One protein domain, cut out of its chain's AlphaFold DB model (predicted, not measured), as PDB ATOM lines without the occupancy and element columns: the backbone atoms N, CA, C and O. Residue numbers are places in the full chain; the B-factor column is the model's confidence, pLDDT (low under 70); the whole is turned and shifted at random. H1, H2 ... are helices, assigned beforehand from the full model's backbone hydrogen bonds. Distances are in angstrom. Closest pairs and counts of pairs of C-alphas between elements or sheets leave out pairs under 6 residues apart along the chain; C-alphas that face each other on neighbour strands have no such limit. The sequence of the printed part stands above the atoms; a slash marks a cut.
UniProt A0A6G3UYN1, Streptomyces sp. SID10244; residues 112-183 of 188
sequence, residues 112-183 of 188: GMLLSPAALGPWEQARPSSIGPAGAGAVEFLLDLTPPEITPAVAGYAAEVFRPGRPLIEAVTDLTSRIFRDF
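This is residues 112 to 183 of the 188 residues of a protein of Streptomyces sp. SID10244 (UniProt A0A6G3UYN1). The domain is an open frame with four sides round an empty middle: the long helix H5 makes one side, H3 lies across the gap opposite it, the short H1 and H2 lie toward the start of H5, and H4 closes the other end. H1, H2 and H4 meet H5, while H3 touches no helix, and residues 143 to 156 stand free. The 72 printed residues include five named helices, in the order H1 to H5, and no named strand; the class is all helix. The whole is only just loose, close to compact, with a radius of gyration of the C-alphas of 13.7 A and spans of 30 by 28 by 20 A.

H5, residues 168 to 182, is the hub, touching three helices. H4, residues 152 to 161, touches H5 at residues 171 to 175 alone, running opposite ways at a steep tilt of 57 degrees; the closest C-alphas, of Val 161 and Ala 171, are 5.7 A apart. H1, residues 117 to 120, touches H5 at residues 168 to 169 alone, with the C-alphas of Ala 119 and Ile 169 closest at 5.1 A. H2, residues 123 to 126, only just touches H5, at residues 168 to 171 alone, with 3 pairs of C-alphas within 8 A; Trp 123 and Leu 168 have the closest C-alphas, at 4.2 A. H3, residues 132 to 142, is apart from H1, H2, H4 and H5. In H5 every O i to N i+4 pair is within hydrogen-bond range, against 4 of 7 in H3 and 4 of 6 in H4; H1 and H2 are too short for such a pair.

H5 is 20.6 A long from C-alpha 168 to C-alpha 182 at (-93.922, 16.371, -32.263). H3 is 16.1 A and H4 14.7 A; H1, beginning at C-alpha 117 (-90.314, 39.821, -14.105), is 5.2 A and H2 5.4 A.

The C-alphas farthest apart, of Gly 112 and Pro 147, are 39.1 A apart. The printed part has no cut and no long link. Its mean pLDDT is 91.3; residues 130 and 133 are under 70.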
ATOM      1  N   GLY A 112     -87.961  43.726 -23.903       88.50
ATOM      2  CA  GLY A 112     -88.269  43.928 -22.491       88.50
ATOM      3  C   GLY A 112     -89.445  43.084 -21.999       88.50
ATOM      4  O   GLY A 112     -89.468  42.704 -20.829       88.50
ATOM      5  N   MET A 113     -90.376  42.704 -22.880       87.31
ATOM      6  CA  MET A 113     -91.475  41.802 -22.529       87.31
ATOM      7  C   MET A 113     -90.951  40.403 -22.172       87.31
ATOM      8  O   MET A 113     -91.379  39.824 -21.172       87.31
ATOM      9  N   LEU A 114     -89.984  39.891 -22.940       88.06
ATOM     10  CA  LEU A 114     -89.385  38.565 -22.740       88.06
ATOM     11  C   LEU A 114     -88.471  38.507 -21.511       88.06
ATOM     12  O   LEU A 114     -88.280  37.443 -20.927       88.06
ATOM     13  N   LEU A 115     -87.928  39.656 -21.109       92.25
ATOM     14  CA  LEU A 115     -87.069  39.813 -19.932       92.25
ATOM     15  C   LEU A 115     -87.823  40.362 -18.713       92.25
ATOM     16  O   LEU A 115     -87.213  40.676 -17.689       92.25
ATOM     17  N   SER A 116     -89.143  40.512 -18.816       94.31
ATOM     18  CA  SER A 116     -89.952  41.066 -17.737       94.31
ATOM     19  C   SER A 116     -89.964  40.132 -16.517       94.31
ATOM     20  O   SER A 116     -89.872  38.910 -16.671       94.31
ATOM     21  N   PRO A 117     -90.156  40.661 -15.292       94.56
ATOM     22  CA  PRO A 117     -90.314  39.821 -14.105       94.56
ATOM     23  C   PRO A 117     -91.433  38.780 -14.237       94.56
ATOM     24  O   PRO A 117     -91.308  37.686 -13.702       94.56
ATOM     25  N   ALA A 118     -92.504  39.095 -14.975       92.06
ATOM     26  CA  ALA A 118     -93.594  38.158 -15.242       92.06
ATOM     27  C   ALA A 118     -93.177  37.019 -16.189       92.06
ATOM     28  O   ALA A 118     -93.569  35.876 -15.979       92.06
ATOM     29  N   ALA A 119     -92.364  37.312 -17.208       94.88
ATOM     30  CA  ALA A 119     -91.857  36.310 -18.145       94.88
ATOM     31  C   ALA A 119     -90.801  35.390 -17.508       94.88
ATOM     32  O   ALA A 119     -90.796  34.184 -17.756       94.88
ATOM     33  N   LEU A 120     -89.925  35.957 -16.675       96.69
ATOM     34  CA  LEU A 120     -88.861  35.229 -15.976       96.69
ATOM     35  C   LEU A 120     -89.348  34.537 -14.692       96.69
ATOM     36  O   LEU A 120     -88.668  33.655 -14.170       96.69
ATOM     37  N   GLY A 121     -90.505  34.942 -14.169       96.75
ATOM     38  CA  GLY A 121     -91.113  34.365 -12.978       96.75
ATOM     39  C   GLY A 121     -91.756  32.992 -13.226       96.75
ATOM     40  O   GLY A 121     -91.988  32.611 -14.376       96.75
ATOM     41  N   PRO A 122     -92.072  32.249 -12.147       97.75
ATOM     42  CA  PRO A 122     -92.780  30.973 -12.223       97.75
ATOM     43  C   PRO A 122     -94.084  31.072 -13.020       97.75
ATOM     44  O   PRO A 122     -94.905  31.954 -12.753       97.75
ATOM     45  N   TRP A 123     -94.304  30.149 -13.960       95.44
ATOM     46  CA  TRP A 123     -95.485  30.151 -14.834       95.44
ATOM     47  C   TRP A 123     -96.811  30.122 -14.059       95.44
ATOM     48  O   TRP A 123     -97.818  30.641 -14.535       95.44
ATOM     49  N   GLU A 124     -96.826  29.570 -12.843       94.50
ATOM     50  CA  GLU A 124     -98.010  29.510 -11.989       94.50
ATOM     51  C   GLU A 124     -98.538  30.904 -11.627       94.50
ATOM     52  O   GLU A 124     -99.737  31.064 -11.407       94.50
ATOM     53  N   GLN A 125     -97.664  31.917 -11.600       91.94
ATOM     54  CA  GLN A 125     -98.038  33.307 -11.326       91.94
ATOM     55  C   GLN A 125     -98.766  33.965 -12.503       91.94
ATOM     56  O   GLN A 125     -99.467  34.955 -12.309       91.94
ATOM     57  N   ALA A 126     -98.627  33.415 -13.712       89.44
ATOM     58  CA  ALA A 126     -99.325  33.888 -14.900       89.44
ATOM     59  C   ALA A 126    -100.741  33.309 -15.026       89.44
ATOM     60  O   ALA A 126    -101.483  33.694 -15.931       89.44
ATOM     61  N   ARG A 127    -101.137  32.384 -14.139       87.25
ATOM     62  CA  ARG A 127    -102.494  31.838 -14.151       87.25
ATOM     63  C   ARG A 127    -103.499  32.962 -13.869       87.25
ATOM     64  O   ARG A 127    -103.341  33.663 -12.866       87.25
ATOM     65  N   PRO A 128    -104.540  33.117 -14.705       83.25
ATOM     66  CA  PRO A 128    -105.592  34.094 -14.477       83.25
ATOM     67  C   PRO A 128    -106.147  33.996 -13.054       83.25
ATOM     68  O   PRO A 128    -106.587  32.930 -12.620       83.25
ATOM     69  N   SER A 129    -106.131  35.110 -12.322       74.50
ATOM     70  CA  SER A 129    -106.881  35.237 -11.071       74.50
ATOM     71  C   SER A 129    -108.257  35.806 -11.395       74.50
ATOM     72  O   SER A 129    -108.356  36.714 -12.209       74.50
ATOM     73  N   SER A 130    -109.324  35.352 -10.742       65.31
ATOM     74  CA  SER A 130    -110.671  35.910 -10.945       65.31
ATOM     75  C   SER A 130    -110.860  37.303 -10.313       65.31
ATOM     76  O   SER A 130    -111.989  37.743 -10.100       65.31
ATOM     77  N   ILE A 131    -109.769  37.982  -9.937       72.12
ATOM     78  CA  ILE A 131    -109.794  39.257  -9.224       72.12
ATOM     79  C   ILE A 131    -109.658  40.400 -10.231       72.12
ATOM     80  O   ILE A 131    -108.654  40.531 -10.930       72.12
ATOM     81  N   GLY A 132    -110.665  41.273 -10.249       71.75
ATOM     82  CA  GLY A 132    -110.698  42.472 -11.084       71.75
ATOM     83  C   GLY A 132    -111.050  42.207 -12.558       71.75
ATOM     84  O   GLY A 132    -111.089  41.059 -12.997       71.75
ATOM     85  N   PRO A 133    -111.312  43.267 -13.347       69.19
ATOM     86  CA  PRO A 133    -111.824  43.135 -14.717       69.19
ATOM     87  C   PRO A 133    -110.875  42.393 -15.669       69.19
ATOM     88  O   PRO A 133    -111.318  41.566 -16.458       69.19
ATOM     89  N   ALA A 134    -109.566  42.647 -15.563       70.69
ATOM     90  CA  ALA A 134    -108.558  41.971 -16.382       70.69
ATOM     91  C   ALA A 134    -108.456  40.472 -16.053       70.69
ATOM     92  O   ALA A 134    -108.303  39.642 -16.945       70.69
ATOM     93  N   GLY A 135    -108.589  40.127 -14.771       75.38
ATOM     94  CA  GLY A 135    -108.613  38.749 -14.307       75.38
ATOM     95  C   GLY A 135    -109.862  37.994 -14.759       75.38
ATOM     96  O   GLY A 135    -109.764  36.868 -15.235       75.38
ATOM     97  N   ALA A 136    -111.026  38.644 -14.683       75.44
ATOM     98  CA  ALA A 136    -112.300  38.076 -15.118       75.44
ATOM     99  C   ALA A 136    -112.320  37.733 -16.618       75.44
ATOM    100  O   ALA A 136    -112.792  36.656 -16.965       75.44
ATOM    101  N   GLY A 137    -111.770  38.597 -17.482       79.75
ATOM    102  CA  GLY A 137    -111.622  38.281 -18.908       79.75
ATOM    103  C   GLY A 137    -110.683  37.096 -19.127       79.75
ATOM    104  O   GLY A 137    -111.032  36.130 -19.784       79.75
ATOM    105  N   ALA A 138    -109.524  37.082 -18.467       84.94
ATOM    106  CA  ALA A 138    -108.542  36.019 -18.667       84.94
ATOM    107  C   ALA A 138    -109.008  34.613 -18.208       84.94
ATOM    108  O   ALA A 138    -108.458  33.610 -18.663       84.94
ATOM    109  N   VAL A 139    -110.014  34.516 -17.327       87.31
ATOM    110  CA  VAL A 139    -110.577  33.233 -16.859       87.31
ATOM    111  C   VAL A 139    -111.260  32.451 -17.979       87.31
ATOM    112  O   VAL A 139    -111.263  31.223 -17.924       87.31
ATOM    113  N   GLU A 140    -111.799  33.110 -19.007       85.62
ATOM    114  CA  GLU A 140    -112.455  32.408 -20.118       85.62
ATOM    115  C   GLU A 140    -111.499  31.452 -20.853       85.62
ATOM    116  O   GLU A 140    -111.906  30.371 -21.264       85.62
ATOM    117  N   PHE A 141    -110.203  31.787 -20.904       87.44
ATOM    118  CA  PHE A 141    -109.152  30.969 -21.517       87.44
ATOM    119  C   PHE A 141    -108.733  29.761 -20.662       87.44
ATOM    120  O   PHE A 141    -107.854  28.999 -21.059       87.44
ATOM    121  N   LEU A 142    -109.327  29.587 -19.475       88.00
ATOM    122  CA  LEU A 142    -109.161  28.394 -18.640       88.00
ATOM    123  C   LEU A 142    -110.286  27.374 -18.826       88.00
ATOM    124  O   LEU A 142    -110.184  26.267 -18.295       88.00
ATOM    125  N   LEU A 143    -111.374  27.756 -19.496       88.19
ATOM    126  CA  LEU A 143    -112.540  26.902 -19.659       88.19
ATOM    127  C   LEU A 143    -112.294  25.875 -20.767       88.19
ATOM    128  O   LEU A 143    -111.733  26.194 -21.812       88.19
ATOM    129  N   ASP A 144    -112.729  24.641 -20.523       91.12
ATOM    130  CA  ASP A 144    -112.755  23.595 -21.544       91.12
ATOM    131  C   ASP A 144    -113.994  23.756 -22.441       91.12
ATOM    132  O   ASP A 144    -114.969  24.431 -22.089       91.12
ATOM    133  N   LEU A 145    -113.963  23.110 -23.600       91.75
ATOM    134  CA  LEU A 145    -115.064  23.059 -24.547       91.75
ATOM    135  C   LEU A 145    -116.107  22.003 -24.150       91.75
ATOM    136  O   LEU A 145    -115.964  21.244 -23.190       91.75
ATOM    137  N   THR A 146    -117.224  21.987 -24.879       90.25
ATOM    138  CA  THR A 146    -118.248  20.941 -24.778       90.25
ATOM    139  C   THR A 146    -118.482  20.336 -26.166       90.25
ATOM    140  O   THR A 146    -119.025  21.031 -27.026       90.25
ATOM    141  N   PRO A 147    -118.122  19.055 -26.394       91.94
ATOM    142  CA  PRO A 147    -117.550  18.113 -25.421       91.94
ATOM    143  C   PRO A 147    -116.127  18.502 -24.951       91.94
ATOM    144  O   PRO A 147    -115.463  19.256 -25.653       91.94
ATOM    145  N   PRO A 148    -115.664  17.999 -23.786       91.12
ATOM    146  CA  PRO A 148    -114.334  18.309 -23.250       91.12
ATOM    147  C   PRO A 148    -113.202  17.912 -24.203       91.12
ATOM    148  O   PRO A 148    -113.163  16.771 -24.672       91.12
ATOM    149  N   GLU A 149    -112.255  18.820 -24.432       93.81
ATOM    150  CA  GLU A 149    -111.076  18.596 -25.276       93.81
ATOM    151  C   GLU A 149    -109.772  18.514 -24.465       93.81
ATOM    152  O   GLU A 149    -108.777  17.952 -24.940       93.81
ATOM    153  N   ILE A 150    -109.765  18.962 -23.202       93.19
ATOM    154  CA  ILE A 150    -108.626  18.792 -22.288       93.19
ATOM    155  C   ILE A 150    -108.631  17.358 -21.736       93.19
ATOM    156  O   ILE A 150    -109.012  17.063 -20.602       93.19
ATOM    157  N   THR A 151    -108.198  16.421 -22.576       95.25
ATOM    158  CA  THR A 151    -108.109  14.998 -22.225       95.25
ATOM    159  C   THR A 151    -106.921  14.702 -21.294       95.25
ATOM    160  O   THR A 151    -105.956  15.472 -21.243       95.25
ATOM    161  N   PRO A 152    -106.895  13.539 -20.608       96.06
ATOM    162  CA  PRO A 152    -105.727  13.113 -19.834       96.06
ATOM    163  C   PRO A 152    -104.425  13.055 -20.647       96.06
ATOM    164  O   PRO A 152    -103.354  13.289 -20.094       96.06
ATOM    165  N   ALA A 153    -104.505  12.776 -21.954       96.06
ATOM    166  CA  ALA A 153    -103.343  12.780 -22.839       96.06
ATOM    167  C   ALA A 153    -102.799  14.202 -23.058       96.06
ATOM    168  O   ALA A 153    -101.592  14.414 -22.953       96.06
ATOM    169  N   VAL A 154    -103.684  15.182 -23.280       95.25
ATOM    170  CA  VAL A 154    -103.313  16.605 -23.392       95.25
ATOM    171  C   VAL A 154    -102.708  17.105 -22.079       95.25
ATOM    172  O   VAL A 154    -101.644  17.722 -22.084       95.25
ATOM    173  N   ALA A 155    -103.334  16.779 -20.945       95.06
ATOM    174  CA  ALA A 155    -102.815  17.133 -19.626       95.06
ATOM    175  C   ALA A 155    -101.440  16.496 -19.351       95.06
ATOM    176  O   ALA A 155    -100.545  17.166 -18.839       95.06
ATOM    177  N   GLY A 156    -101.252  15.225 -19.726       97.19
ATOM    178  CA  GLY A 156     -99.973  14.522 -19.609       97.19
ATOM    179  C   GLY A 156     -98.869  15.169 -20.444       97.19
ATOM    180  O   GLY A 156     -97.783  15.420 -19.926       97.19
ATOM    181  N   TYR A 157     -99.169  15.521 -21.696       96.69
ATOM    182  CA  TYR A 157     -98.234  16.220 -22.578       96.69
ATOM    183  C   TYR A 157     -97.848  17.606 -22.028       96.69
ATOM    184  O   TYR A 157     -96.669  17.956 -21.970       96.69
ATOM    185  N   ALA A 158     -98.826  18.383 -21.546       95.56
ATOM    186  CA  ALA A 158     -98.579  19.693 -20.942       95.56
ATOM    187  C   ALA A 158     -97.748  19.605 -19.646       95.56
ATOM    188  O   ALA A 158     -96.905  20.470 -19.395       95.56
ATOM    189  N   ALA A 159     -97.935  18.558 -18.835       96.31
ATOM    190  CA  ALA A 159     -97.223  18.371 -17.568       96.31
ATOM    191  C   ALA A 159     -95.699  18.200 -17.734       96.31
ATOM    192  O   ALA A 159     -94.940  18.537 -16.823       96.31
ATOM    193  N   GLU A 160     -95.223  17.732 -18.893       96.12
ATOM    194  CA  GLU A 160     -93.783  17.683 -19.189       96.12
ATOM    195  C   GLU A 160     -93.160  19.083 -19.326       96.12
ATOM    196  O   GLU A 160     -91.975  19.297 -19.021       96.12
ATOM    197  N   VAL A 161     -93.970  20.045 -19.774       97.12
ATOM    198  CA  VAL A 161     -93.559  21.425 -20.031       97.12
ATOM    199  C   VAL A 161     -93.735  22.290 -18.786       97.12
ATOM    200  O   VAL A 161     -92.776  22.929 -18.339       97.12
ATOM    201  N   PHE A 162     -94.929  22.286 -18.198       96.12
ATOM    202  CA  PHE A 162     -95.316  23.153 -17.082       96.12
ATOM    203  C   PHE A 162     -94.930  22.549 -15.725       96.12
ATOM    204  O   PHE A 162     -95.768  22.209 -14.891       96.12
ATOM    205  N   ARG A 163     -93.619  22.396 -15.510       96.88
ATOM    206  CA  ARG A 163     -93.044  21.895 -14.253       96.88
ATOM    207  C   ARG A 163     -93.047  22.972 -13.157       96.88
ATOM    208  O   ARG A 163     -92.894  24.150 -13.489       96.88
ATOM    209  N   PRO A 164     -93.165  22.589 -11.868       97.50
ATOM    210  CA  PRO A 164     -93.222  23.545 -10.769       97.50
ATOM    211  C   PRO A 164     -92.075  24.561 -10.772       97.50
ATOM    212  O   PRO A 164     -90.909  24.168 -10.820       97.50
ATOM    213  N   GLY A 165     -92.399  25.854 -10.702       97.19
ATOM    214  CA  GLY A 165     -91.408  26.929 -10.583       97.19
ATOM    215  C   GLY A 165     -90.672  27.293 -11.877       97.19
ATOM    216  O   GLY A 165     -89.795  28.157 -11.849       97.19
ATOM    217  N   ARG A 166     -90.997  26.650 -13.004       97.69
ATOM    218  CA  ARG A 166     -90.353  26.934 -14.290       97.69
ATOM    219  C   ARG A 166     -90.698  28.354 -14.768       97.69
ATOM    220  O   ARG A 166     -91.880  28.710 -14.717       97.69
ATOM    221  N   PRO A 167     -89.728  29.135 -15.279       97.88
ATOM    222  CA  PRO A 167     -90.005  30.434 -15.883       97.88
ATOM    223  C   PRO A 167     -91.048  30.348 -17.002       97.88
ATOM    224  O   PRO A 167     -90.980  29.449 -17.847       97.88
ATOM    225  N   LEU A 168     -91.996  31.290 -17.040       96.75
ATOM    226  CA  LEU A 168     -93.069  31.306 -18.041       96.75
ATOM    227  C   LEU A 168     -92.519  31.293 -19.471       96.75
ATOM    228  O   LEU A 168     -92.985  30.511 -20.300       96.75
ATOM    229  N   ILE A 169     -91.518  32.129 -19.756       96.31
ATOM    230  CA  ILE A 169     -90.944  32.224 -21.100       96.31
ATOM    231  C   ILE A 169     -90.319  30.901 -21.551       96.31
ATOM    232  O   ILE A 169     -90.475  30.505 -22.705       96.31
ATOM    233  N   GLU A 170     -89.675  30.172 -20.640       97.12
ATOM    234  CA  GLU A 170     -89.111  28.857 -20.942       97.12
ATOM    235  C   GLU A 170     -90.201  27.815 -21.189       97.12
ATOM    236  O   GLU A 170     -90.051  26.979 -22.078       97.12
ATOM    237  N   ALA A 171     -91.288  27.849 -20.411       97.50
ATOM    238  CA  ALA A 171     -92.409  26.931 -20.577       97.50
ATOM    239  C   ALA A 171     -93.112  27.152 -21.926       97.50
ATOM    240  O   ALA A 171     -93.302  26.201 -22.679       97.50
ATOM    241  N   VAL A 172     -93.432  28.402 -22.275       95.62
ATOM    242  CA  VAL A 172     -94.072  28.737 -23.557       95.62
ATOM    243  C   VAL A 172     -93.160  28.392 -24.734       95.62
ATOM    244  O   VAL A 172     -93.623  27.782 -25.694       95.62
ATOM    245  N   THR A 173     -91.865  28.713 -24.647       96.12
ATOM    246  CA  THR A 173     -90.888  28.400 -25.706       96.12
ATOM    247  C   THR A 173     -90.743  26.893 -25.918       96.12
ATOM    248  O   THR A 173     -90.679  26.427 -27.055       96.12
ATOM    249  N   ASP A 174     -90.704  26.105 -24.843       97.75
ATOM    250  CA  ASP A 174     -90.621  24.645 -24.938       97.75
ATOM    251  C   ASP A 174     -91.919  24.041 -25.483       97.75
ATOM    252  O   ASP A 174     -91.857  23.185 -26.364       97.75
ATOM    253  N   LEU A 175     -93.088  24.527 -25.047       97.50
ATOM    254  CA  LEU A 175     -94.378  24.077 -25.575       97.50
ATOM    255  C   LEU A 175     -94.459  24.279 -27.090       97.50
ATOM    256  O   LEU A 175     -94.749  23.330 -27.815       97.50
ATOM    257  N   THR A 176     -94.187  25.493 -27.574       96.88
ATOM    258  CA  THR A 176     -94.270  25.807 -29.009       96.88
ATOM    259  C   THR A 176     -93.231  25.029 -29.814       96.88
ATOM    260  O   THR A 176     -93.553  24.489 -30.872       96.88
ATOM    261  N   SER A 177     -92.019  24.865 -29.278       97.19
ATOM    262  CA  SER A 177     -90.970  24.047 -29.899       97.19
ATOM    263  C   SER A 177     -91.339  22.564 -29.963       97.19
ATOM    264  O   SER A 177     -90.979  21.878 -30.915       97.19
ATOM    265  N   ARG A 178     -92.012  22.020 -28.944       97.00
ATOM    266  CA  ARG A 178     -92.502  20.635 -28.958       97.00
ATOM    267  C   ARG A 178     -93.673  20.471 -29.916       97.00
ATOM    268  O   ARG A 178     -93.641  19.549 -30.711       97.00
ATOM    269  N   ILE A 179     -94.629  21.405 -29.948       96.56
ATOM    270  CA  ILE A 179     -95.717  21.386 -30.942       96.56
ATOM    271  C   ILE A 179     -95.148  21.320 -32.368       96.56
ATOM    272  O   ILE A 179     -95.593  20.503 -33.165       96.56
ATOM    273  N   PHE A 180     -94.126  22.126 -32.669       96.00
ATOM    274  CA  PHE A 180     -93.466  22.110 -33.977       96.00
ATOM    275  C   PHE A 180     -92.765  20.777 -34.300       96.00
ATOM    276  O   PHE A 180     -92.781  20.338 -35.445       96.00
ATOM    277  N   ARG A 181     -92.129  20.141 -33.309       96.94
ATOM    278  CA  ARG A 181     -91.349  18.904 -33.504       96.94
ATOM    279  C   ARG A 181     -92.203  17.638 -33.493       96.94
ATOM    280  O   ARG A 181     -91.938  16.719 -34.262       96.94
ATOM    281  N   ASP A 182     -93.199  17.592 -32.619       97.19
ATOM    282  CA  ASP A 182     -93.922  16.371 -32.263       97.19
ATOM    283  C   ASP A 182     -95.174  16.175 -33.136       97.19
ATOM    284  O   ASP A 182     -95.695  15.061 -33.232       97.19
ATOM    285  N   PHE A 183     -95.648  17.231 -33.811       96.19
ATOM    286  CA  PHE A 183     -96.837  17.193 -34.661       96.19
ATOM    287  C   PHE A 183     -96.504  17.497 -36.119       96.19
ATOM    288  O   PHE A 183     -95.800  18.446 -36.449       96.19
TER     289      PHE A 183